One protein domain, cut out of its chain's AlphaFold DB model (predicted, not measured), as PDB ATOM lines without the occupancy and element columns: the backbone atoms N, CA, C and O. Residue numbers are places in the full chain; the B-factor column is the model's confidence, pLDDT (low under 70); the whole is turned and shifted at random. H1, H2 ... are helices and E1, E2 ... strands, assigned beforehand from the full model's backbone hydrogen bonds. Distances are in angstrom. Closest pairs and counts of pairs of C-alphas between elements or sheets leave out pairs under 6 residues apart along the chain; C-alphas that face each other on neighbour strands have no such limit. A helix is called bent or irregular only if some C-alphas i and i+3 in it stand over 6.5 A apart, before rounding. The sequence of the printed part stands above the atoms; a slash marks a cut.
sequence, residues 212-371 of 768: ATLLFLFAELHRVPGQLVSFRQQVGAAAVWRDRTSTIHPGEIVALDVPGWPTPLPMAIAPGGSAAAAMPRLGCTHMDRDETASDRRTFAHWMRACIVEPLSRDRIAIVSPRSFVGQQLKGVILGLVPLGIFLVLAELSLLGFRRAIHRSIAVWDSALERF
ATOM      1  N   ALA A 212      41.816 -45.932  43.857       83.12
ATOM      2  CA  ALA A 212      41.299 -46.800  42.797       83.12
ATOM      3  C   ALA A 212      41.090 -46.028  41.484       83.12
ATOM      4  O   ALA A 212      41.453 -46.504  40.406       83.12
ATOM      5  N   THR A 213      40.579 -44.797  41.585       80.06
ATOM      6  CA  THR A 213      40.358 -43.919  40.433       80.06
ATOM      7  C   THR A 213      41.665 -43.557  39.728       80.06
ATOM      8  O   THR A 213      41.777 -43.637  38.504       80.06
ATOM      9  N   LEU A 214      42.680 -43.182  40.506       79.56
ATOM     10  CA  LEU A 214      44.007 -42.851  40.002       79.56
ATOM     11  C   LEU A 214      44.714 -44.074  39.410       79.56
ATOM     12  O   LEU A 214      45.336 -43.949  38.363       79.56
ATOM     13  N   LEU A 215      44.591 -45.252  40.026       82.69
ATOM     14  CA  LEU A 215      45.161 -46.497  39.498       82.69
ATOM     15  C   LEU A 215      44.586 -46.851  38.125       82.69
ATOM     16  O   LEU A 215      45.348 -47.167  37.212       82.69
ATOM     17  N   PHE A 216      43.266 -46.747  37.956       82.31
ATOM     18  CA  PHE A 216      42.623 -46.957  36.659       82.31
ATOM     19  C   PHE A 216      43.123 -45.951  35.613       82.31
ATOM     20  O   PHE A 216      43.516 -46.335  34.512       82.31
ATOM     21  N   LEU A 217      43.182 -44.667  35.980       77.75
ATOM     22  CA  LEU A 217      43.717 -43.617  35.116       77.75
ATOM     23  C   LEU A 217      45.165 -43.902  34.696       77.75
ATOM     24  O   LEU A 217      45.500 -43.773  33.520       77.75
ATOM     25  N   PHE A 218      46.023 -44.302  35.636       76.94
ATOM     26  CA  PHE A 218      47.407 -44.653  35.337       76.94
ATOM     27  C   PHE A 218      47.500 -45.864  34.410       76.94
ATOM     28  O   PHE A 218      48.327 -45.848  33.502       76.94
ATOM     29  N   ALA A 219      46.644 -46.873  34.585       79.81
ATOM     30  CA  ALA A 219      46.611 -48.043  33.714       79.81
ATOM     31  C   ALA A 219      46.241 -47.679  32.264       79.81
ATOM     32  O   ALA A 219      46.909 -48.135  31.335       79.81
ATOM     33  N   GLU A 220      45.235 -46.821  32.062       77.06
ATOM     34  CA  GLU A 220      44.858 -46.342  30.725       77.06
ATOM     35  C   GLU A 220      45.957 -45.474  30.101       77.06
ATOM     36  O   GLU A 220      46.354 -45.690  28.955       77.06
ATOM     37  N   LEU A 221      46.543 -44.552  30.871       73.06
ATOM     38  CA  LEU A 221      47.641 -43.705  30.396       73.06
ATOM     39  C   LEU A 221      48.902 -44.506  30.051       73.06
ATOM     40  O   LEU A 221      49.607 -44.158  29.105       73.06
ATOM     41  N   HIS A 222      49.186 -45.590  30.776       76.69
ATOM     42  CA  HIS A 222      50.351 -46.434  30.520       76.69
ATOM     43  C   HIS A 222      50.291 -47.135  29.151       76.69
ATOM     44  O   HIS A 222      51.332 -47.451  28.578       76.69
ATOM     45  N   ARG A 223      49.091 -47.336  28.586       76.44
ATOM     46  CA  ARG A 223      48.896 -47.973  27.270       76.44
ATOM     47  C   ARG A 223      49.126 -47.022  26.091       76.44
ATOM     48  O   ARG A 223      49.508 -47.474  25.010       76.44
ATOM     49  N   VAL A 224      48.941 -45.715  26.291       74.56
ATOM     50  CA  VAL A 224      48.980 -44.699  25.221       74.56
ATOM     51  C   VAL A 224      50.328 -44.638  24.476       74.56
ATOM     52  O   VAL A 224      50.311 -44.611  23.245       74.56
ATOM     53  N   PRO A 225      51.505 -44.666  25.140       73.00
ATOM     54  CA  PRO A 225      52.790 -44.641  24.437       73.00
ATOM     55  C   PRO A 225      52.968 -45.807  23.458       73.00
ATOM     56  O   PRO A 225      53.418 -45.597  22.335       73.00
ATOM     57  N   GLY A 226      52.573 -47.022  23.852       76.38
ATOM     58  CA  GLY A 226      52.658 -48.201  22.984       76.38
ATOM     59  C   GLY A 226      51.762 -48.080  21.749       76.38
ATOM     60  O   GLY A 226      52.181 -48.414  20.640       76.38
ATOM     61  N   GLN A 227      50.560 -47.521  21.917       79.56
ATOM     62  CA  GLN A 227      49.644 -47.247  20.807       79.56
ATOM     63  C   GLN A 227      50.189 -46.182  19.847       79.56
ATOM     64  O   GLN A 227      50.058 -46.341  18.638       79.56
ATOM     65  N   LEU A 228      50.840 -45.127  20.354       77.19
ATOM     66  CA  LEU A 228      51.462 -44.087  19.522       77.19
ATOM     67  C   LEU A 228      52.629 -44.627  18.687       77.19
ATOM     68  O   LEU A 228      52.766 -44.262  17.519       77.19
ATOM     69  N   VAL A 229      53.444 -45.524  19.254       79.25
ATOM     70  CA  VAL A 229      54.537 -46.187  18.522       79.25
ATOM     71  C   VAL A 229      53.983 -47.071  17.403       79.25
ATOM     72  O   VAL A 229      54.429 -46.960  16.261       79.25
ATOM     73  N   SER A 230      52.976 -47.900  17.705       83.50
ATOM     74  CA  SER A 230      52.303 -48.737  16.702       83.50
ATOM     75  C   SER A 230      51.663 -47.891  15.594       83.50
ATOM     76  O   SER A 230      51.839 -48.173  14.409       83.50
ATOM     77  N   PHE A 231      50.997 -46.800  15.970       84.94
ATOM     78  CA  PHE A 231      50.390 -45.865  15.032       84.94
ATOM     79  C   PHE A 231      51.426 -45.201  14.116       84.94
ATOM     80  O   PHE A 231      51.216 -45.148  12.907       84.94
ATOM     81  N   ARG A 232      52.577 -44.752  14.643       85.06
ATOM     82  CA  ARG A 232      53.656 -44.177  13.817       85.06
ATOM     83  C   ARG A 232      54.117 -45.155  12.731       85.06
ATOM     84  O   ARG A 232      54.292 -44.740  11.588       85.06
ATOM     85  N   GLN A 233      54.276 -46.439  13.063       85.31
ATOM     86  CA  GLN A 233      54.655 -47.470  12.088       85.31
ATOM     87  C   GLN A 233      53.586 -47.652  10.996       85.31
ATOM     88  O   GLN A 233      53.918 -47.732   9.814       85.31
ATOM     89  N   GLN A 234      52.302 -47.663  11.372       88.88
ATOM     90  CA  GLN A 234      51.186 -47.769  10.423       88.88
ATOM     91  C   GLN A 234      51.086 -46.549   9.499       88.88
ATOM     92  O   GLN A 234      50.866 -46.707   8.299       88.88
ATOM     93  N   VAL A 235      51.291 -45.342  10.037       88.94
ATOM     94  CA  VAL A 235      51.330 -44.095   9.260       88.94
ATOM     95  C   VAL A 235      52.454 -44.133   8.230       88.94
ATOM     96  O   VAL A 235      52.217 -43.786   7.074       88.94
ATOM     97  N   GLY A 236      53.651 -44.590   8.615       86.81
ATOM     98  CA  GLY A 236      54.779 -44.712   7.691       86.81
ATOM     99  C   GLY A 236      54.478 -45.667   6.531       86.81
ATOM    100  O   GLY A 236      54.629 -45.303   5.365       86.81
ATOM    101  N   ALA A 237      53.944 -46.855   6.835       87.75
ATOM    102  CA  ALA A 237      53.548 -47.829   5.818       87.75
ATOM    103  C   ALA A 237      52.447 -47.296   4.878       87.75
ATOM    104  O   ALA A 237      52.543 -47.456   3.659       87.75
ATOM    105  N   ALA A 238      51.432 -46.623   5.429       89.56
ATOM    106  CA  ALA A 238      50.348 -46.026   4.652       89.56
ATOM    107  C   ALA A 238      50.853 -44.892   3.743       89.56
ATOM    108  O   ALA A 238      50.466 -44.826   2.578       89.56
ATOM    109  N   ALA A 239      51.743 -44.029   4.242       88.75
ATOM    110  CA  ALA A 239      52.316 -42.923   3.476       88.75
ATOM    111  C   ALA A 239      53.129 -43.421   2.269       88.75
ATOM    112  O   ALA A 239      52.959 -42.911   1.160       88.75
ATOM    113  N   VAL A 240      53.953 -44.458   2.460       87.88
ATOM    114  CA  VAL A 240      54.721 -45.097   1.375       87.88
ATOM    115  C   VAL A 240      53.794 -45.743   0.343       87.88
ATOM    116  O   VAL A 240      54.016 -45.616  -0.861       87.88
ATOM    117  N   TRP A 241      52.737 -46.427   0.790       87.62
ATOM    118  CA  TRP A 241      51.758 -47.034  -0.114       87.62
ATOM    119  C   TRP A 241      50.975 -45.982  -0.914       87.62
ATOM    120  O   TRP A 241      50.781 -46.138  -2.121       87.62
ATOM    121  N   ARG A 242      50.575 -44.881  -0.270       87.12
ATOM    122  CA  ARG A 242      49.844 -43.774  -0.898       87.12
ATOM    123  C   ARG A 242      50.676 -43.064  -1.967       87.12
ATOM    124  O   ARG A 242      50.147 -42.773  -3.034       87.12
ATOM    125  N   ASP A 243      51.972 -42.858  -1.725       85.69
ATOM    126  CA  ASP A 243      52.886 -42.275  -2.721       85.69
ATOM    127  C   ASP A 243      53.089 -43.182  -3.946       85.69
ATOM    128  O   ASP A 243      53.199 -42.699  -5.069       85.69
ATOM    129  N   ARG A 244      53.086 -44.509  -3.757       84.50
ATOM    130  CA  ARG A 244      53.201 -45.469  -4.872       84.50
ATOM    131  C   ARG A 244      51.935 -45.577  -5.721       84.50
ATOM    132  O   ARG A 244      52.023 -45.976  -6.877       84.50
ATOM    133  N   THR A 245      50.771 -45.291  -5.147       82.12
ATOM    134  CA  THR A 245      49.463 -45.532  -5.780       82.12
ATOM    135  C   THR A 245      48.815 -44.275  -6.351       82.12
ATOM    136  O   THR A 245      47.838 -44.379  -7.090       82.12
ATOM    137  N   SER A 246      49.312 -43.078  -6.032       78.75
ATOM    138  CA  SER A 246      48.726 -41.815  -6.491       78.75
ATOM    139  C   SER A 246      49.800 -40.752  -6.717       78.75
ATOM    140  O   SER A 246      50.692 -40.566  -5.895       78.75
ATOM    141  N   THR A 247      49.699 -40.013  -7.823       79.00
ATOM    142  CA  THR A 247      50.561 -38.856  -8.097       79.00
ATOM    143  C   THR A 247      50.155 -37.683  -7.213       79.00
ATOM    144  O   THR A 247      49.082 -37.117  -7.402       79.00
ATOM    145  N   ILE A 248      51.010 -37.324  -6.254       78.69
ATOM    146  CA  ILE A 248      50.790 -36.216  -5.313       78.69
ATOM    147  C   ILE A 248      51.833 -35.127  -5.568       78.69
ATOM    148  O   ILE A 248      53.044 -35.390  -5.523       78.69
ATOM    149  N   HIS A 249      51.374 -33.898  -5.806       79.50
ATOM    150  CA  HIS A 249      52.263 -32.773  -6.074       79.50
ATOM    151  C   HIS A 249      52.883 -32.209  -4.781       79.50
ATOM    152  O   HIS A 249      52.231 -32.176  -3.734       79.50
ATOM    153  N   PRO A 250      54.148 -31.739  -4.817       76.31
ATOM    154  CA  PRO A 250      54.766 -31.097  -3.663       76.31
ATOM    155  C   PRO A 250      53.947 -29.902  -3.152       76.31
ATOM    156  O   PRO A 250      53.591 -29.010  -3.919       76.31
ATOM    157  N   GLY A 251      53.671 -29.869  -1.848       72.44
ATOM    158  CA  GLY A 251      52.898 -28.803  -1.196       72.44
ATOM    159  C   GLY A 251      51.373 -28.972  -1.216       72.44
ATOM    160  O   GLY A 251      50.684 -28.172  -0.578       72.44
ATOM    161  N   GLU A 252      50.848 -30.001  -1.888       81.25
ATOM    162  CA  GLU A 252      49.439 -30.399  -1.822       81.25
ATOM    163  C   GLU A 252      49.147 -31.143  -0.507       81.25
ATOM    164  O   GLU A 252      49.948 -31.971  -0.064       81.25
ATOM    165  N   ILE A 253      48.016 -30.831   0.138       84.50
ATOM    166  CA  ILE A 253      47.550 -31.529   1.345       84.50
ATOM    167  C   ILE A 253      46.523 -32.573   0.917       84.50
ATOM    168  O   ILE A 253      45.468 -32.227   0.391       84.50
ATOM    169  N   VAL A 254      46.822 -33.838   1.183       87.75
ATOM    170  CA  VAL A 254      46.020 -34.996   0.786       87.75
ATOM    171  C   VAL A 254      45.572 -35.764   2.028       87.75
ATOM    172  O   VAL A 254      46.246 -35.774   3.058       87.75
ATOM    173  N   ALA A 255      44.416 -36.415   1.933       88.88
ATOM    174  CA  ALA A 255      43.934 -37.361   2.928       88.88
ATOM    175  C   ALA A 255      44.718 -38.686   2.850       88.88
ATOM    176  O   ALA A 255      44.814 -39.299   1.780       88.88
ATOM    177  N   LEU A 256      45.265 -39.117   3.987       90.56
ATOM    178  CA  LEU A 256      45.920 -40.404   4.178       90.56
ATOM    179  C   LEU A 256      45.010 -41.336   4.982       90.56
ATOM    180  O   LEU A 256      44.776 -41.107   6.171       90.56
ATOM    181  N   ASP A 257      44.552 -42.406   4.341       90.44
ATOM    182  CA  ASP A 257      43.816 -43.480   5.000       90.44
ATOM    183  C   ASP A 257      44.798 -44.432   5.688       90.44
ATOM    184  O   ASP A 257      45.680 -45.010   5.051       90.44
ATOM    185  N   VAL A 258      44.652 -44.588   7.003       88.12
ATOM    186  CA  VAL A 258      45.482 -45.495   7.804       88.12
ATOM    187  C   VAL A 258      44.650 -46.729   8.164       88.12
ATOM    188  O   VAL A 258      43.557 -46.574   8.713       88.12
ATOM    189  N   PRO A 259      45.130 -47.956   7.884       83.44
ATOM    190  CA  PRO A 259      44.400 -49.178   8.211       83.44
ATOM    191  C   PRO A 259      44.017 -49.247   9.692       83.44
ATOM    192  O   PRO A 259      44.854 -49.045  10.568       83.44
ATOM    193  N   GLY A 260      42.749 -49.551   9.973       81.00
ATOM    194  CA  GLY A 260      42.228 -49.606  11.343       81.00
ATOM    195  C   GLY A 260      41.870 -48.244  11.948       81.00
ATOM    196  O   GLY A 260      41.483 -48.198  13.115       81.00
ATOM    197  N   TRP A 261      41.950 -47.150  11.179       82.06
ATOM    198  CA  TRP A 261      41.570 -45.815  11.632       82.06
ATOM    199  C   TRP A 261      40.455 -45.201  10.766       82.06
ATOM    200  O   TRP A 261      40.578 -45.175   9.545       82.06
ATOM    201  N   PRO A 262      39.356 -44.699  11.365       78.38
ATOM    202  CA  PRO A 262      38.164 -44.297  10.613       78.38
ATOM    203  C   PRO A 262      38.249 -42.899   9.989       78.38
ATOM    204  O   PRO A 262      37.463 -42.584   9.101       78.38
ATOM    205  N   THR A 263      39.151 -42.036  10.466       83.81
ATOM    206  CA  THR A 263      39.292 -40.662   9.959       83.81
ATOM    207  C   THR A 263      40.610 -40.500   9.207       83.81
ATOM    208  O   THR A 263      41.656 -40.731   9.821       83.81
ATOM    209  N   PRO A 264      40.608 -40.038   7.949       86.94
ATOM    210  CA  PRO A 264      41.846 -39.792   7.226       86.94
ATOM    211  C   PRO A 264      42.696 -38.714   7.909       86.94
ATOM    212  O   PRO A 264      42.183 -37.756   8.496       86.94
ATOM    213  N   LEU A 265      44.015 -38.868   7.822       90.06
ATOM    214  CA  LEU A 265      44.987 -37.919   8.361       90.06
ATOM    215  C   LEU A 265      45.439 -36.947   7.267       90.06
ATOM    216  O   LEU A 265      45.652 -37.375   6.135       90.06
ATOM    217  N   PRO A 266      45.643 -35.654   7.567       89.75
ATOM    218  CA  PRO A 266      46.196 -34.737   6.585       89.75
ATOM    219  C   PRO A 266      47.698 -35.012   6.408       89.75
ATOM    220  O   PRO A 266      48.471 -35.028   7.374       89.75
ATOM    221  N   MET A 267      48.092 -35.221   5.156       90.31
ATOM    222  CA  MET A 267      49.449 -35.527   4.711       90.31
ATOM    223  C   MET A 267      49.876 -34.517   3.646       90.31
ATOM    224  O   MET A 267      49.091 -34.179   2.769       90.31
ATOM    225  N   ALA A 268      51.125 -34.062   3.682       88.88
ATOM    226  CA  ALA A 268      51.732 -33.282   2.607       88.88
ATOM    227  C   ALA A 268      53.047 -33.925   2.164       88.88
ATOM    228  O   ALA A 268      53.762 -34.505   2.983       88.88
ATOM    229  N   ILE A 269      53.385 -33.789   0.882       85.94
ATOM    230  CA  ILE A 269      54.685 -34.220   0.356       85.94
ATOM    231  C   ILE A 269      55.563 -33.000   0.116       85.94
ATOM    232  O   ILE A 269      55.114 -31.992  -0.434       85.94
ATOM    233  N   ALA A 270      56.825 -33.097   0.522       84.44
ATOM    234  CA  ALA A 270      57.804 -32.034   0.363       84.44
ATOM    235  C   ALA A 270      59.155 -32.602  -0.116       84.44
ATOM    236  O   ALA A 270      59.481 -33.749   0.206       84.44
ATOM    237  N   PRO A 271      59.954 -31.839  -0.886       81.31
ATOM    238  CA  PRO A 271      61.323 -32.228  -1.201       81.31
ATOM    239  C   PRO A 271      62.203 -32.309   0.058       81.31
ATOM    240  O   PRO A 271      61.990 -31.567   1.028       81.31
ATOM    241  N   GLY A 272      63.193 -33.205   0.048       69.38
ATOM    242  CA  GLY A 272      64.130 -33.437   1.151       69.38
ATOM    243  C   GLY A 272      64.760 -32.130   1.642       69.38
ATOM    244  O   GLY A 272      65.387 -31.407   0.877       69.38
ATOM    245  N   GLY A 273      64.539 -31.784   2.915       67.94
ATOM    246  CA  GLY A 273      65.020 -30.533   3.528       67.94
ATOM    247  C   GLY A 273      63.989 -29.400   3.638       67.94
ATOM    248  O   GLY A 273      64.180 -28.495   4.445       67.94
ATOM    249  N   SER A 274      62.848 -29.472   2.940       75.12
ATOM    250  CA  SER A 274      61.811 -28.416   2.951       75.12
ATOM    251  C   SER A 274      60.656 -28.644   3.943       75.12
ATOM    252  O   SER A 274      59.648 -27.938   3.912       75.12
ATOM    253  N   ALA A 275      60.810 -29.597   4.874       72.12
ATOM    254  CA  ALA A 275      59.764 -29.983   5.827       72.12
ATOM    255  C   ALA A 275      59.164 -28.796   6.604       72.12
ATOM    256  O   ALA A 275      57.951 -28.718   6.798       72.12
ATOM    257  N   ALA A 276      60.013 -27.839   6.988       74.00
ATOM    258  CA  ALA A 276      59.634 -26.676   7.784       74.00
ATOM    259  C   ALA A 276      58.589 -25.770   7.105       74.00
ATOM    260  O   ALA A 276      57.815 -25.118   7.802       74.00
ATOM    261  N   ALA A 277      58.520 -25.749   5.768       77.31
ATOM    262  CA  ALA A 277      57.577 -24.905   5.031       77.31
ATOM    263  C   ALA A 277      56.142 -25.470   5.018       77.31
ATOM    264  O   ALA A 277      55.173 -24.714   4.966       77.31
ATOM    265  N   ALA A 278      55.990 -26.796   5.085       78.38
ATOM    266  CA  ALA A 278      54.690 -27.467   5.019       78.38
ATOM    267  C   ALA A 278      54.052 -27.698   6.404       78.38
ATOM    268  O   ALA A 278      52.828 -27.757   6.523       78.38
ATOM    269  N   MET A 279      54.859 -27.772   7.469       82.69
ATOM    270  CA  MET A 279      54.392 -28.054   8.834       82.69
ATOM    271  C   MET A 279      53.345 -27.073   9.392       82.69
ATOM    272  O   MET A 279      52.359 -27.556   9.956       82.69
ATOM    273  N   PRO A 280      53.463 -25.737   9.223       82.25
ATOM    274  CA  PRO A 280      52.460 -24.807   9.743       82.25
ATOM    275  C   PRO A 280      51.080 -25.011   9.108       82.25
ATOM    276  O   PRO A 280      50.064 -24.871   9.784       82.25
ATOM    277  N   ARG A 281      51.036 -25.411   7.827       81.50
ATOM    278  CA  ARG A 281      49.785 -25.686   7.097       81.50
ATOM    279  C   ARG A 281      49.089 -26.956   7.600       81.50
ATOM    280  O   ARG A 281      47.871 -27.049   7.524       81.50
ATOM    281  N   LEU A 282      49.855 -27.893   8.162       82.00
ATOM    282  CA  LEU A 282      49.367 -29.099   8.840       82.00
ATOM    283  C   LEU A 282      49.123 -28.889  10.349       82.00
ATOM    284  O   LEU A 282      48.741 -29.825  11.058       82.00
ATOM    285  N   GLY A 283      49.336 -27.666  10.853       79.25
ATOM    286  CA  GLY A 283      49.145 -27.305  12.259       79.25
ATOM    287  C   GLY A 283      50.227 -27.824  13.211       79.25
ATOM    288  O   GLY A 283      49.977 -27.889  14.415       79.25
ATOM    289  N   CYS A 284      51.403 -28.194  12.699       84.06
ATOM    290  CA  CYS A 284      52.542 -28.674  13.483       84.06
ATOM    291  C   CYS A 284      53.557 -27.553  13.750       84.06
ATOM    292  O   CYS A 284      53.800 -26.710  12.888       84.06
ATOM    293  N   THR A 285      54.203 -27.574  14.917       79.50
ATOM    294  CA  THR A 285      55.265 -26.617  15.288       79.50
ATOM    295  C   THR A 285      56.666 -27.220  15.228       79.50
ATOM    296  O   THR A 285      57.639 -26.479  15.140       79.50
ATOM    297  N   HIS A 286      56.785 -28.546  15.304       80.94
ATOM    298  CA  HIS A 286      58.062 -29.264  15.306       80.94
ATOM    299  C   HIS A 286      57.904 -30.663  14.682       80.94
ATOM    300  O   HIS A 286      56.789 -31.105  14.397       80.94
ATOM    301  N   MET A 287      59.017 -31.340  14.396       82.62
ATOM    302  CA  MET A 287      59.035 -32.679  13.790       82.62
ATOM    303  C   MET A 287      59.382 -33.731  14.840       82.62
ATOM    304  O   MET A 287      60.241 -33.483  15.683       82.62
ATOM    305  N   ASP A 288      58.782 -34.918  14.744       77.94
ATOM    306  CA  ASP A 288      59.139 -36.064  15.590       77.94
ATOM    307  C   ASP A 288      60.444 -36.715  15.083       77.94
ATOM    308  O   ASP A 288      60.402 -37.697  14.332       77.94
ATOM    309  N   ARG A 289      61.597 -36.111  15.419       63.00
ATOM    310  CA  ARG A 289      62.928 -36.490  14.897       63.00
ATOM    311  C   ARG A 289      63.819 -37.307  15.840       63.00
ATOM    312  O   ARG A 289      64.698 -37.978  15.318       63.00
ATOM    313  N   ASP A 290      63.582 -37.324  17.155       55.44
ATOM    314  CA  ASP A 290      64.512 -37.941  18.119       55.44
ATOM    315  C   ASP A 290      63.847 -38.941  19.073       55.44
ATOM    316  O   ASP A 290      62.881 -38.632  19.768       55.44
ATOM    317  N   GLU A 291      64.418 -40.145  19.174       55.12
ATOM    318  CA  GLU A 291      64.029 -41.165  20.160       55.12
ATOM    319  C   GLU A 291      64.400 -40.812  21.605       55.12
ATOM    320  O   GLU A 291      63.805 -41.347  22.541       55.12
ATOM    321  N   THR A 292      65.320 -39.868  21.792       48.53
ATOM    322  CA  THR A 292      65.944 -39.534  23.079       48.53
ATOM    323  C   THR A 292      65.388 -38.268  23.740       48.53
ATOM    324  O   THR A 292      65.770 -37.955  24.869       48.53
ATOM    325  N   ALA A 293      64.472 -37.542  23.089       56.38
ATOM    326  CA  ALA A 293      63.909 -36.308  23.630       56.38
ATOM    327  C   ALA A 293      62.969 -36.589  24.822       56.38
ATOM    328  O   ALA A 293      61.990 -37.332  24.715       56.38
ATOM    329  N   SER A 294      63.269 -35.991  25.982       55.62
ATOM    330  CA  SER A 294      62.526 -36.174  27.246       55.62
ATOM    331  C   SER A 294      61.034 -35.809  27.128       55.62
ATOM    332  O   SER A 294      60.172 -36.423  27.760       55.62
ATOM    333  N   ASP A 295      60.709 -34.850  26.260       62.00
ATOM    334  CA  ASP A 295      59.358 -34.353  26.007       62.00
ATOM    335  C   ASP A 295      58.552 -35.195  25.003       62.00
ATOM    336  O   ASP A 295      57.326 -35.082  24.995       62.00
ATOM    337  N   ARG A 296      59.176 -36.113  24.246       65.81
ATOM    338  CA  ARG A 296      58.487 -37.045  23.323       65.81
ATOM    339  C   ARG A 296      57.507 -37.979  24.034       65.81
ATOM    340  O   ARG A 296      56.551 -38.483  23.443       65.81
ATOM    341  N   ARG A 297      57.707 -38.178  25.340       60.22
ATOM    342  CA  ARG A 297      56.761 -38.871  26.227       60.22
ATOM    343  C   ARG A 297      55.525 -38.023  26.544       60.22
ATOM    344  O   ARG A 297      54.609 -38.505  27.187       60.22
ATOM    345  N   THR A 298      55.444 -36.761  26.145       64.94
ATOM    346  CA  THR A 298      54.303 -35.908  26.491       64.94
ATOM    347  C   THR A 298      53.246 -35.915  25.397       64.94
ATOM    348  O   THR A 298      53.533 -35.875  24.208       64.94
ATOM    349  N   PHE A 299      51.975 -35.897  25.786       67.81
ATOM    350  CA  PHE A 299      50.872 -35.756  24.833       67.81
ATOM    351  C   PHE A 299      50.908 -34.407  24.083       67.81
ATOM    352  O   PHE A 299      50.514 -34.305  22.924       67.81
ATOM    353  N   ALA A 300      51.430 -33.362  24.737       67.00
ATOM    354  CA  ALA A 300      51.614 -32.038  24.145       67.00
ATOM    355  C   ALA A 300      52.610 -32.043  22.972       67.00
ATOM    356  O   ALA A 300      52.408 -31.288  22.018       67.00
ATOM    357  N   HIS A 301      53.632 -32.907  23.026       76.06
ATOM    358  CA  HIS A 301      54.532 -33.183  21.904       76.06
ATOM    359  C   HIS A 301      53.734 -33.691  20.708       76.06
ATOM    360  O   HIS A 301      53.662 -33.013  19.691       76.06
ATOM    361  N   TRP A 302      53.008 -34.801  20.865       76.06
ATOM    362  CA  TRP A 302      52.248 -35.430  19.777       76.06
ATOM    363  C   TRP A 302      51.123 -34.561  19.193       76.06
ATOM    364  O   TRP A 302      50.806 -34.691  18.017       76.06
ATOM    365  N   MET A 303      50.552 -33.629  19.962       76.62
ATOM    366  CA  MET A 303      49.575 -32.662  19.435       76.62
ATOM    367  C   MET A 303      50.189 -31.571  18.542       76.62
ATOM    368  O   MET A 303      49.462 -30.919  17.790       76.62
ATOM    369  N   ARG A 304      51.501 -31.334  18.651       78.56
ATOM    370  CA  ARG A 304      52.232 -30.276  17.932       78.56
ATOM    371  C   ARG A 304      53.315 -30.822  16.994       78.56
ATOM    372  O   ARG A 304      53.876 -30.046  16.219       78.56
ATOM    373  N   ALA A 305      53.620 -32.112  17.080       83.75
ATOM    374  CA  ALA A 305      54.605 -32.799  16.266       83.75
ATOM    375  C   ALA A 305      53.988 -33.264  14.946       83.75
ATOM    376  O   ALA A 305      52.870 -33.776  14.920       83.75
ATOM    377  N   CYS A 306      54.744 -33.149  13.859       88.00
ATOM    378  CA  CYS A 306      54.456 -33.852  12.613       88.00
ATOM    379  C   CYS A 306      55.334 -35.103  12.508       88.00
ATOM    380  O   CYS A 306      56.530 -35.061  12.816       88.00
ATOM    381  N   ILE A 307      54.743 -36.197  12.030       87.88
ATOM    382  CA  ILE A 307      55.474 -37.411  11.666       87.88
ATOM    383  C   ILE A 307      56.081 -37.163  10.288       87.88
ATOM    384  O   ILE A 307      55.363 -36.804   9.355       87.88
ATOM    385  N   VAL A 308      57.397 -37.316  10.176       87.50
ATOM    386  CA  VAL A 308      58.113 -37.176   8.906       87.50
ATOM    387  C   VAL A 308      58.616 -38.547   8.492       87.50
ATOM    388  O   VAL A 308      59.422 -39.133   9.211       87.50
ATOM    389  N   GLU A 309      58.147 -39.027   7.343       88.19
ATOM    390  CA  GLU A 309      58.512 -40.333   6.797       88.19
ATOM    391  C   GLU A 309      59.251 -40.160   5.460       88.19
ATOM    392  O   GLU A 309      58.739 -39.483   4.560       88.19
ATOM    393  N   PRO A 310      60.457 -40.726   5.291       86.38
ATOM    394  CA  PRO A 310      61.152 -40.696   4.009       86.38
ATOM    395  C   PRO A 310      60.444 -41.600   2.986       86.38
ATOM    396  O   PRO A 310      60.271 -42.792   3.217       86.38
ATOM    397  N   LEU A 311      60.056 -41.038   1.836       84.38
ATOM    398  CA  LEU A 311      59.423 -41.786   0.740       84.38
ATOM    399  C   LEU A 311      60.463 -42.268  -0.286       84.38
ATOM    400  O   LEU A 311      60.441 -43.420  -0.717       84.38
ATOM    401  N   SER A 312      61.390 -41.383  -0.674       80.88
ATOM    402  CA  SER A 312      62.503 -41.641  -1.604       80.88
ATOM    403  C   SER A 312      63.709 -40.744  -1.267       80.88
ATOM    404  O   SER A 312      63.631 -39.959  -0.324       80.88
ATOM    405  N   ARG A 313      64.829 -40.834  -2.013       75.88
ATOM    406  CA  ARG A 313      66.056 -40.049  -1.728       75.88
ATOM    407  C   ARG A 313      65.808 -38.535  -1.612       75.88
ATOM    408  O   ARG A 313      66.449 -37.906  -0.780       75.88
ATOM    409  N   ASP A 314      64.835 -38.001  -2.358       81.94
ATOM    410  CA  ASP A 314      64.551 -36.560  -2.425       81.94
ATOM    411  C   ASP A 314      63.126 -36.173  -1.990       81.94
ATOM    412  O   ASP A 314      62.764 -35.001  -2.083       81.94
ATOM    413  N   ARG A 315      62.285 -37.112  -1.519       85.69
ATOM    414  CA  ARG A 315      60.885 -36.836  -1.123       85.69
ATOM    415  C   ARG A 315      60.579 -37.351   0.276       85.69
ATOM    416  O   ARG A 315      60.895 -38.489   0.621       85.69
ATOM    417  N   ILE A 316      59.895 -36.520   1.057       88.81
ATOM    418  CA  ILE A 316      59.418 -36.837   2.405       88.81
ATOM    419  C   ILE A 316      57.905 -36.631   2.502       88.81
ATOM    420  O   ILE A 316      57.356 -35.682   1.936       88.81
ATOM    421  N   ALA A 317      57.243 -37.508   3.246       88.81
ATOM    422  CA  ALA A 317      55.870 -37.348   3.691       88.81
ATOM    423  C   ALA A 317      55.844 -36.671   5.058       88.81
ATOM    424  O   ALA A 317      56.628 -37.010   5.943       88.81
ATOM    425  N   ILE A 318      54.917 -35.740   5.243       89.94
ATOM    426  CA  ILE A 318      54.683 -35.052   6.509       89.94
ATOM    427  C   ILE A 318      53.226 -35.284   6.873       89.94
ATOM    428  O   ILE A 318      52.336 -34.851   6.145       89.94
ATOM    429  N   VAL A 319      52.982 -35.975   7.983       89.81
ATOM    430  CA  VAL A 319      51.640 -36.368   8.424       89.81
ATOM    431  C   VAL A 319      51.357 -35.755   9.788       89.81
ATOM    432  O   VAL A 319      52.186 -35.836  10.698       89.81
ATOM    433  N   SER A 320      50.177 -35.152   9.946       89.25
ATOM    434  CA  SER A 320      49.724 -34.643  11.244       89.25
ATOM    435  C   SER A 320      48.998 -35.750  12.023       89.25
ATOM    436  O   SER A 320      47.910 -36.162  11.613       89.25
ATOM    437  N   PRO A 321      49.528 -36.223  13.168       85.81
ATOM    438  CA  PRO A 321      48.872 -37.232  14.005       85.81
ATOM    439  C   PRO A 321      47.746 -36.643  14.874       85.81
ATOM    440  O   PRO A 321      47.147 -37.338  15.693       85.81
ATOM    441  N   ARG A 322      47.462 -35.346  14.742       81.62
ATOM    442  CA  ARG A 322      46.673 -34.573  15.702       81.62
ATOM    443  C   ARG A 322      45.256 -35.107  15.941       81.62
ATOM    444  O   ARG A 322      44.796 -35.100  17.081       81.62
ATOM    445  N   SER A 323      44.563 -35.569  14.899       79.44
ATOM    446  CA  SER A 323      43.217 -36.150  15.028       79.44
ATOM    447  C   SER A 323      43.236 -37.494  15.763       79.44
ATOM    448  O   SER A 323      42.392 -37.719  16.629       79.44
ATOM    449  N   PHE A 324      44.236 -38.342  15.495       82.44
ATOM    450  CA  PHE A 324      44.447 -39.602  16.216       82.44
ATOM    451  C   PHE A 324      44.684 -39.358  17.705       82.44
ATOM    452  O   PHE A 324      43.991 -39.908  18.561       82.44
ATOM    453  N   VAL A 325      45.632 -38.472  18.000       78.06
ATOM    454  CA  VAL A 325      46.016 -38.094  19.360       78.06
ATOM    455  C   VAL A 325      44.788 -37.556  20.107       78.06
ATOM    456  O   VAL A 325      44.443 -38.071  21.171       78.06
ATOM    457  N   GLY A 326      44.038 -36.624  19.506       74.81
ATOM    458  CA  GLY A 326      42.787 -36.102  20.069       74.81
ATOM    459  C   GLY A 326      41.729 -37.175  20.365       74.81
ATOM    460  O   GLY A 326      41.087 -37.128  21.416       74.81
ATOM    461  N   GLN A 327      41.568 -38.176  19.495       76.94
ATOM    462  CA  GLN A 327      40.610 -39.265  19.703       76.94
ATOM    463  C   GLN A 327      41.036 -40.232  20.815       76.94
ATOM    464  O   GLN A 327      40.181 -40.640  21.602       76.94
ATOM    465  N   GLN A 328      42.331 -40.550  20.943       76.88
ATOM    466  CA  GLN A 328      42.839 -41.362  22.062       76.88
ATOM    467  C   GLN A 328      42.538 -40.699  23.406       76.88
ATOM    468  O   GLN A 328      42.036 -41.332  24.333       76.88
ATOM    469  N   LEU A 329      42.747 -39.386  23.494       73.06
ATOM    470  CA  LEU A 329      42.432 -38.634  24.703       73.06
ATOM    471  C   LEU A 329      40.933 -38.553  24.982       73.06
ATOM    472  O   LEU A 329      40.526 -38.670  26.136       73.06
ATOM    473  N   LYS A 330      40.099 -38.409  23.947       73.31
ATOM    474  CA  LYS A 330      38.644 -38.516  24.101       73.31
ATOM    475  C   LYS A 330      38.251 -39.884  24.669       73.31
ATOM    476  O   LYS A 330      37.390 -39.934  25.542       73.31
ATOM    477  N   GLY A 331      38.900 -40.961  24.224       75.56
ATOM    478  CA  GLY A 331      38.719 -42.315  24.755       75.56
ATOM    479  C   GLY A 331      39.075 -42.423  26.239       75.56
ATOM    480  O   GLY A 331      38.248 -42.876  27.025       75.56
ATOM    481  N   VAL A 332      40.246 -41.918  26.639       74.56
ATOM    482  CA  VAL A 332      40.672 -41.887  28.052       74.56
ATOM    483  C   VAL A 332      39.690 -41.079  28.904       74.56
ATOM    484  O   VAL A 332      39.255 -41.552  29.949       74.56
ATOM    485  N   ILE A 333      39.282 -39.887  28.454       72.75
ATOM    486  CA  ILE A 333      38.324 -39.043  29.187       72.75
ATOM    487  C   ILE A 333      36.975 -39.744  29.333       72.75
ATOM    488  O   ILE A 333      36.408 -39.744  30.423       72.75
ATOM    489  N   LEU A 334      36.468 -40.360  28.264       74.81
ATOM    490  CA  LEU A 334      35.202 -41.085  28.306       74.81
ATOM    491  C   LEU A 334      35.285 -42.308  29.232       74.81
ATOM    492  O   LEU A 334      34.340 -42.571  29.970       74.81
ATOM    493  N   GLY A 335      36.432 -42.992  29.264       76.25
ATOM    494  CA  GLY A 335      36.708 -44.091  30.192       76.25
ATOM    495  C   GLY A 335      36.718 -43.673  31.668       76.25
ATOM    496  O   GLY A 335      36.401 -44.484  32.534       76.25
ATOM    497  N   LEU A 336      37.006 -42.403  31.974       75.12
ATOM    498  CA  LEU A 336      36.935 -41.862  33.338       75.12
ATOM    499  C   LEU A 336      35.515 -41.489  33.774       75.12
ATOM    500  O   LEU A 336      35.284 -41.326  34.970       75.12
ATOM    501  N   VAL A 337      34.558 -41.348  32.849       76.44
ATOM    502  CA  VAL A 337      33.190 -40.910  33.181       76.44
ATOM    503  C   VAL A 337      32.494 -41.863  34.163       76.44
ATOM    504  O   VAL A 337      32.019 -41.370  35.188       76.44
ATOM    505  N   PRO A 338      32.455 -43.198  33.950       80.12
ATOM    506  CA  PRO A 338      31.814 -44.116  34.895       80.12
ATOM    507  C   PRO A 338      32.435 -44.042  36.292       80.12
ATOM    508  O   PRO A 338      31.734 -43.997  37.297       80.12
ATOM    509  N   LEU A 339      33.761 -43.962  36.350       77.69
ATOM    510  CA  LEU A 339      34.534 -43.866  37.581       77.69
ATOM    511  C   LEU A 339      34.278 -42.542  38.321       77.69
ATOM    512  O   LEU A 339      34.125 -42.534  39.539       77.69
ATOM    513  N   GLY A 340      34.142 -41.437  37.582       76.31
ATOM    514  CA  GLY A 340      33.703 -40.153  38.121       76.31
ATOM    515  C   GLY A 340      32.284 -40.209  38.692       76.31
ATOM    516  O   GLY A 340      32.041 -39.660  39.765       76.31
ATOM    517  N   ILE A 341      31.358 -40.919  38.035       81.12
ATOM    518  CA  ILE A 341      29.997 -41.146  38.552       81.12
ATOM    519  C   ILE A 341      30.045 -41.955  39.855       81.12
ATOM    520  O   ILE A 341      29.414 -41.559  40.835       81.12
ATOM    521  N   PHE A 342      30.822 -43.043  39.902       82.38
ATOM    522  CA  PHE A 342      31.005 -43.836  41.123       82.38
ATOM    523  C   PHE A 342      31.586 -43.007  42.268       82.38
ATOM    524  O   PHE A 342      31.078 -43.079  43.387       82.38
ATOM    525  N   LEU A 343      32.599 -42.184  41.990       79.69
ATOM    526  CA  LEU A 343      33.191 -41.279  42.974       79.69
ATOM    527  C   LEU A 343      32.149 -40.297  43.532       79.69
ATOM    528  O   LEU A 343      32.053 -40.129  44.745       79.69
ATOM    529  N   VAL A 344      31.319 -39.699  42.672       81.12
ATOM    530  CA  VAL A 344      30.242 -38.791  43.103       81.12
ATOM    531  C   VAL A 344      29.199 -39.512  43.956       81.12
ATOM    532  O   VAL A 344      28.812 -38.998  45.005       81.12
ATOM    533  N   LEU A 345      28.749 -40.702  43.547       86.12
ATOM    534  CA  LEU A 345      27.781 -41.496  44.313       86.12
ATOM    535  C   LEU A 345      28.329 -41.893  45.687       86.12
ATOM    536  O   LEU A 345      27.601 -41.843  46.683       86.12
ATOM    537  N   ALA A 346      29.609 -42.250  45.757       83.19
ATOM    538  CA  ALA A 346      30.260 -42.605  47.004       83.19
ATOM    539  C   ALA A 346      30.389 -41.397  47.948       83.19
ATOM    540  O   ALA A 346      30.016 -41.498  49.116       83.19
ATOM    541  N   GLU A 347      30.797 -40.229  47.446       81.19
ATOM    542  CA  GLU A 347      30.859 -38.987  48.236       81.19
ATOM    543  C   GLU A 347      29.472 -38.526  48.722       81.19
ATOM    544  O   GLU A 347      29.311 -38.086  49.864       81.19
ATOM    545  N   LEU A 348      28.427 -38.674  47.898       84.19
ATOM    546  CA  LEU A 348      27.044 -38.412  48.316       84.19
ATOM    547  C   LEU A 348      26.582 -39.382  49.412       84.19
ATOM    548  O   LEU A 348      25.900 -38.970  50.356       84.19
ATOM    549  N   SER A 349      26.978 -40.651  49.315       86.38
ATOM    550  CA  SER A 349      26.676 -41.671  50.323       86.38
ATOM    551  C   SER A 349      27.380 -41.370  51.649       86.38
ATOM    552  O   SER A 349      26.738 -41.401  52.700       86.38
ATOM    553  N   LEU A 350      28.657 -40.970  51.607       83.19
ATOM    554  CA  LEU A 350      29.411 -40.508  52.779       83.19
ATOM    555  C   LEU A 350      28.768 -39.278  53.426       83.19
ATOM    556  O   LEU A 350      28.624 -39.218  54.647       83.19
ATOM    557  N   LEU A 351      28.289 -38.318  52.627       82.50
ATOM    558  CA  LEU A 351      27.557 -37.161  53.145       82.50
ATOM    559  C   LEU A 351      26.283 -37.577  53.904       82.50
ATOM    560  O   LEU A 351      25.975 -36.998  54.952       82.50
ATOM    561  N   GLY A 352      25.547 -38.564  53.386       85.31
ATOM    562  CA  GLY A 352      24.381 -39.154  54.045       85.31
ATOM    563  C   GLY A 352      24.747 -39.855  55.355       85.31
ATOM    564  O   GLY A 352      24.156 -39.562  56.397       85.31
ATOM    565  N   PHE A 353      25.772 -40.706  55.318       86.19
ATOM    566  CA  PHE A 353      26.288 -41.432  56.477       86.19
ATOM    567  C   PHE A 353      26.757 -40.485  57.591       86.19
ATOM    568  O   PHE A 353      26.351 -40.620  58.746       86.19
ATOM    569  N   ARG A 354      27.507 -39.432  57.249       82.62
ATOM    570  CA  ARG A 354      27.952 -38.413  58.208       82.62
ATOM    571  C   ARG A 354      26.781 -37.681  58.863       82.62
ATOM    572  O   ARG A 354      26.781 -37.474  60.076       82.62
ATOM    573  N   ARG A 355      25.758 -37.295  58.088       85.81
ATOM    574  CA  ARG A 355      24.538 -36.679  58.648       85.81
ATOM    575  C   ARG A 355      23.842 -37.615  59.630       85.81
ATOM    576  O   ARG A 355      23.364 -37.147  60.663       85.81
ATOM    577  N   ALA A 356      23.792 -38.907  59.319       88.75
ATOM    578  CA  ALA A 356      23.239 -39.907  60.218       88.75
ATOM    579  C   ALA A 356      24.036 -39.981  61.531       88.75
ATOM    580  O   ALA A 356      23.426 -39.938  62.601       88.75
ATOM    581  N   ILE A 357      25.376 -39.992  61.474       87.81
ATOM    582  CA  ILE A 357      26.227 -40.007  62.677       87.81
ATOM    583  C   ILE A 357      26.012 -38.759  63.532       87.81
ATOM    584  O   ILE A 357      25.768 -38.888  64.728       87.81
ATOM    585  N   HIS A 358      26.039 -37.556  62.952       85.69
ATOM    586  CA  HIS A 358      25.838 -36.332  63.738       85.69
ATOM    587  C   HIS A 358      24.463 -36.278  64.403       85.69
ATOM    588  O   HIS A 358      24.368 -35.863  65.554       85.69
ATOM    589  N   ARG A 359      23.403 -36.732  63.716       88.31
ATOM    590  CA  ARG A 359      22.076 -36.867  64.338       88.31
ATOM    591  C   ARG A 359      22.114 -37.835  65.514       88.31
ATOM    592  O   ARG A 359      21.569 -37.520  66.563       88.31
ATOM    593  N   SER A 360      22.779 -38.977  65.348       89.88
ATOM    594  CA  SER A 360      22.950 -39.966  66.411       89.88
ATOM    595  C   SER A 360      23.671 -39.373  67.624       89.88
ATOM    596  O   SER A 360      23.181 -39.491  68.741       89.88
ATOM    597  N   ILE A 361      24.800 -38.691  67.408       88.31
ATOM    598  CA  ILE A 361      25.594 -38.068  68.475       88.31
ATOM    599  C   ILE A 361      24.802 -36.971  69.186       88.31
ATOM    600  O   ILE A 361      24.815 -36.936  70.406       88.31
ATOM    601  N   ALA A 362      24.078 -36.118  68.458       88.94
ATOM    602  CA  ALA A 362      23.286 -35.046  69.065       88.94
ATOM    603  C   ALA A 362      22.192 -35.580  70.004       88.94
ATOM    604  O   ALA A 362      21.945 -35.010  71.064       88.94
ATOM    605  N   VAL A 363      21.553 -36.696  69.636       90.06
ATOM    606  CA  VAL A 363      20.573 -37.359  70.508       90.06
ATOM    607  C   VAL A 363      21.253 -37.946  71.747       90.06
ATOM    608  O   VAL A 363      20.728 -37.800  72.847       90.06
ATOM    609  N   TRP A 364      22.430 -38.561  71.591       89.81
ATOM    610  CA  TRP A 364      23.215 -39.058  72.724       89.81
ATOM    611  C   TRP A 364      23.655 -37.952  73.676       89.81
ATOM    612  O   TRP A 364      23.519 -38.116  74.882       89.81
ATOM    613  N   ASP A 365      24.136 -36.831  73.148       89.75
ATOM    614  CA  ASP A 365      24.570 -35.682  73.941       89.75
ATOM    615  C   ASP A 365      23.397 -35.126  74.760       89.75
ATOM    616  O   ASP A 365      23.475 -35.007  75.980       89.75
ATOM    617  N   SER A 366      22.232 -34.956  74.120       89.62
ATOM    618  CA  SER A 366      21.006 -34.570  74.824       89.62
ATOM    619  C   SER A 366      20.568 -35.593  75.876       89.62
ATOM    620  O   SER A 366      19.988 -35.199  76.888       89.62
ATOM    621  N   ALA A 367      20.760 -36.893  75.645       87.94
ATOM    622  CA  ALA A 367      20.411 -37.920  76.623       87.94
ATOM    623  C   ALA A 367      21.378 -37.913  77.814       87.94
ATOM    624  O   ALA A 367      20.940 -38.025  78.957       87.94
ATOM    625  N   LEU A 368      22.676 -37.724  77.561       88.81
ATOM    626  CA  LEU A 368      23.708 -37.607  78.588       88.81
ATOM    627  C   LEU A 368      23.503 -36.362  79.455       88.81
ATOM    628  O   LEU A 368      23.579 -36.461  80.675       88.81
ATOM    629  N   GLU A 369      23.174 -35.213  78.861       89.06
ATOM    630  CA  GLU A 369      22.896 -33.984  79.615       89.06
ATOM    631  C   GLU A 369      21.684 -34.110  80.548       89.06
ATOM    632  O   GLU A 369      21.655 -33.489  81.616       89.06
ATOM    633  N   ARG A 370      20.680 -34.903  80.153       86.12
ATOM    634  CA  ARG A 370      19.458 -35.150  80.934       86.12
ATOM    635  C   ARG A 370      19.612 -36.260  81.969       86.12
ATOM    636  O   ARG A 370      18.757 -36.380  82.843       86.12
ATOM    637  N   PHE A 371      20.672 -37.056  81.893       86.31
ATOM    638  CA  PHE A 371      20.871 -38.172  82.806       86.31
ATOM    639  C   PHE A 371      20.959 -37.697  84.262       86.31
ATOM    640  O   PHE A 371      21.707 -36.776  84.591       86.31
TER     641      PHE A 371
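What this domain is: This is residues 212 to 371 of the 768 residues of the protein "Signal transduction histidine kinase" of Sphingomonas jinjuensis (UniProt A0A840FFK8). A small head is built round a strongly twisted four-stranded sheet, with arm H1b of a long helix over one face and short H2 over the other, and a very long helix, H5, leaves it as an arm; residues 344 to 371, of which 344 to 370 belong to H5, stick out free. H1a, the other arm of the first helix, reaches from the head in the same general direction as H5. The printed part has 160 residues, in the order H1 E1 E2 H2 H3 H4 E3 E4 H5; the sheet, E1 E2 E4 E3, is antiparallel and the class is mixed, helices and strands. The whole is extended, with a radius of gyration of the C-alphas of 26.0 A and spans of 96 by 30 by 24 A, the length being made by H5.

How they stand to each other: The sheet has edge strands E1, residues 253 to 256, and E3, residues 305 to 312, and inner strands E2, residues 265 to 271, and E4, residues 315 to 319. Within hydrogen-bond range are N 254 and O 267, 2.8 A, in the hairpin E1 and E2; N 268 and O 318, 2.9 A, between E2 and E4; and N 309 and O 317, 2.9 A, in the hairpin E3 and E4. H1, residues 212 to 245, was assigned as one helix by its hydrogen bonds but is bent, with C-alphas 222 and 225 6.8 A apart. Its arm H1b, residues 225 to 245, is on the sheet; its closest C-alphas to E3 are Val 240 and Leu 311, 5.8 A. H2, residues 275 to 282, is on the opposite face, over E4 at a height over the sheet of 8.3 A; these three layers have helices on both faces of a sheet. H5, residues 322 to 370, was likewise assigned as one helix but is bent, with C-alphas 335 and 338 6.8 A apart. H4, residues 299 to 304, touches H5a, residues 322 to 335, by residues 322 to 326 alone, closest at the C-alphas of Met 303 and Arg 322, 5.1 A. H1a, residues 212 to 222, only just touches H5a, with 3 pairs of C-alphas within 8 A, the closest Glu 220 and Val 332, 6.7 A, at a shallow tilt of 22 degrees, opposite ways. Every O i to N i+4 pair is within hydrogen-bond range in H1a, H1b, H4, H5a and H5b, residues 338 to 370, and 2 of 4 in H2, which is only just irregular, with C-alphas 277 and 280 7.0 A apart; H3, residues 294 to 297, is too short for such a pair.

Where its parts are: H1a begins at C-alpha 212, (41.299, -46.800, 42.797), and H1b is 30.4 A long. E3 is 21.4 A and E2 19.8 A. H5a is 20.0 A; H5b is 48.5 A and ends at C-alpha 370, (19.458, -35.150, 80.934).

The domain as a whole: The C-alphas farthest apart, Arg 313 and Phe 371, are 95.9 A apart. The printed part has no cut, and the link from H2 to H3 is long, with 11 residues. The mean pLDDT of the printed part is 80.7; residues 272 to 273 and 289 to 300 are under 70.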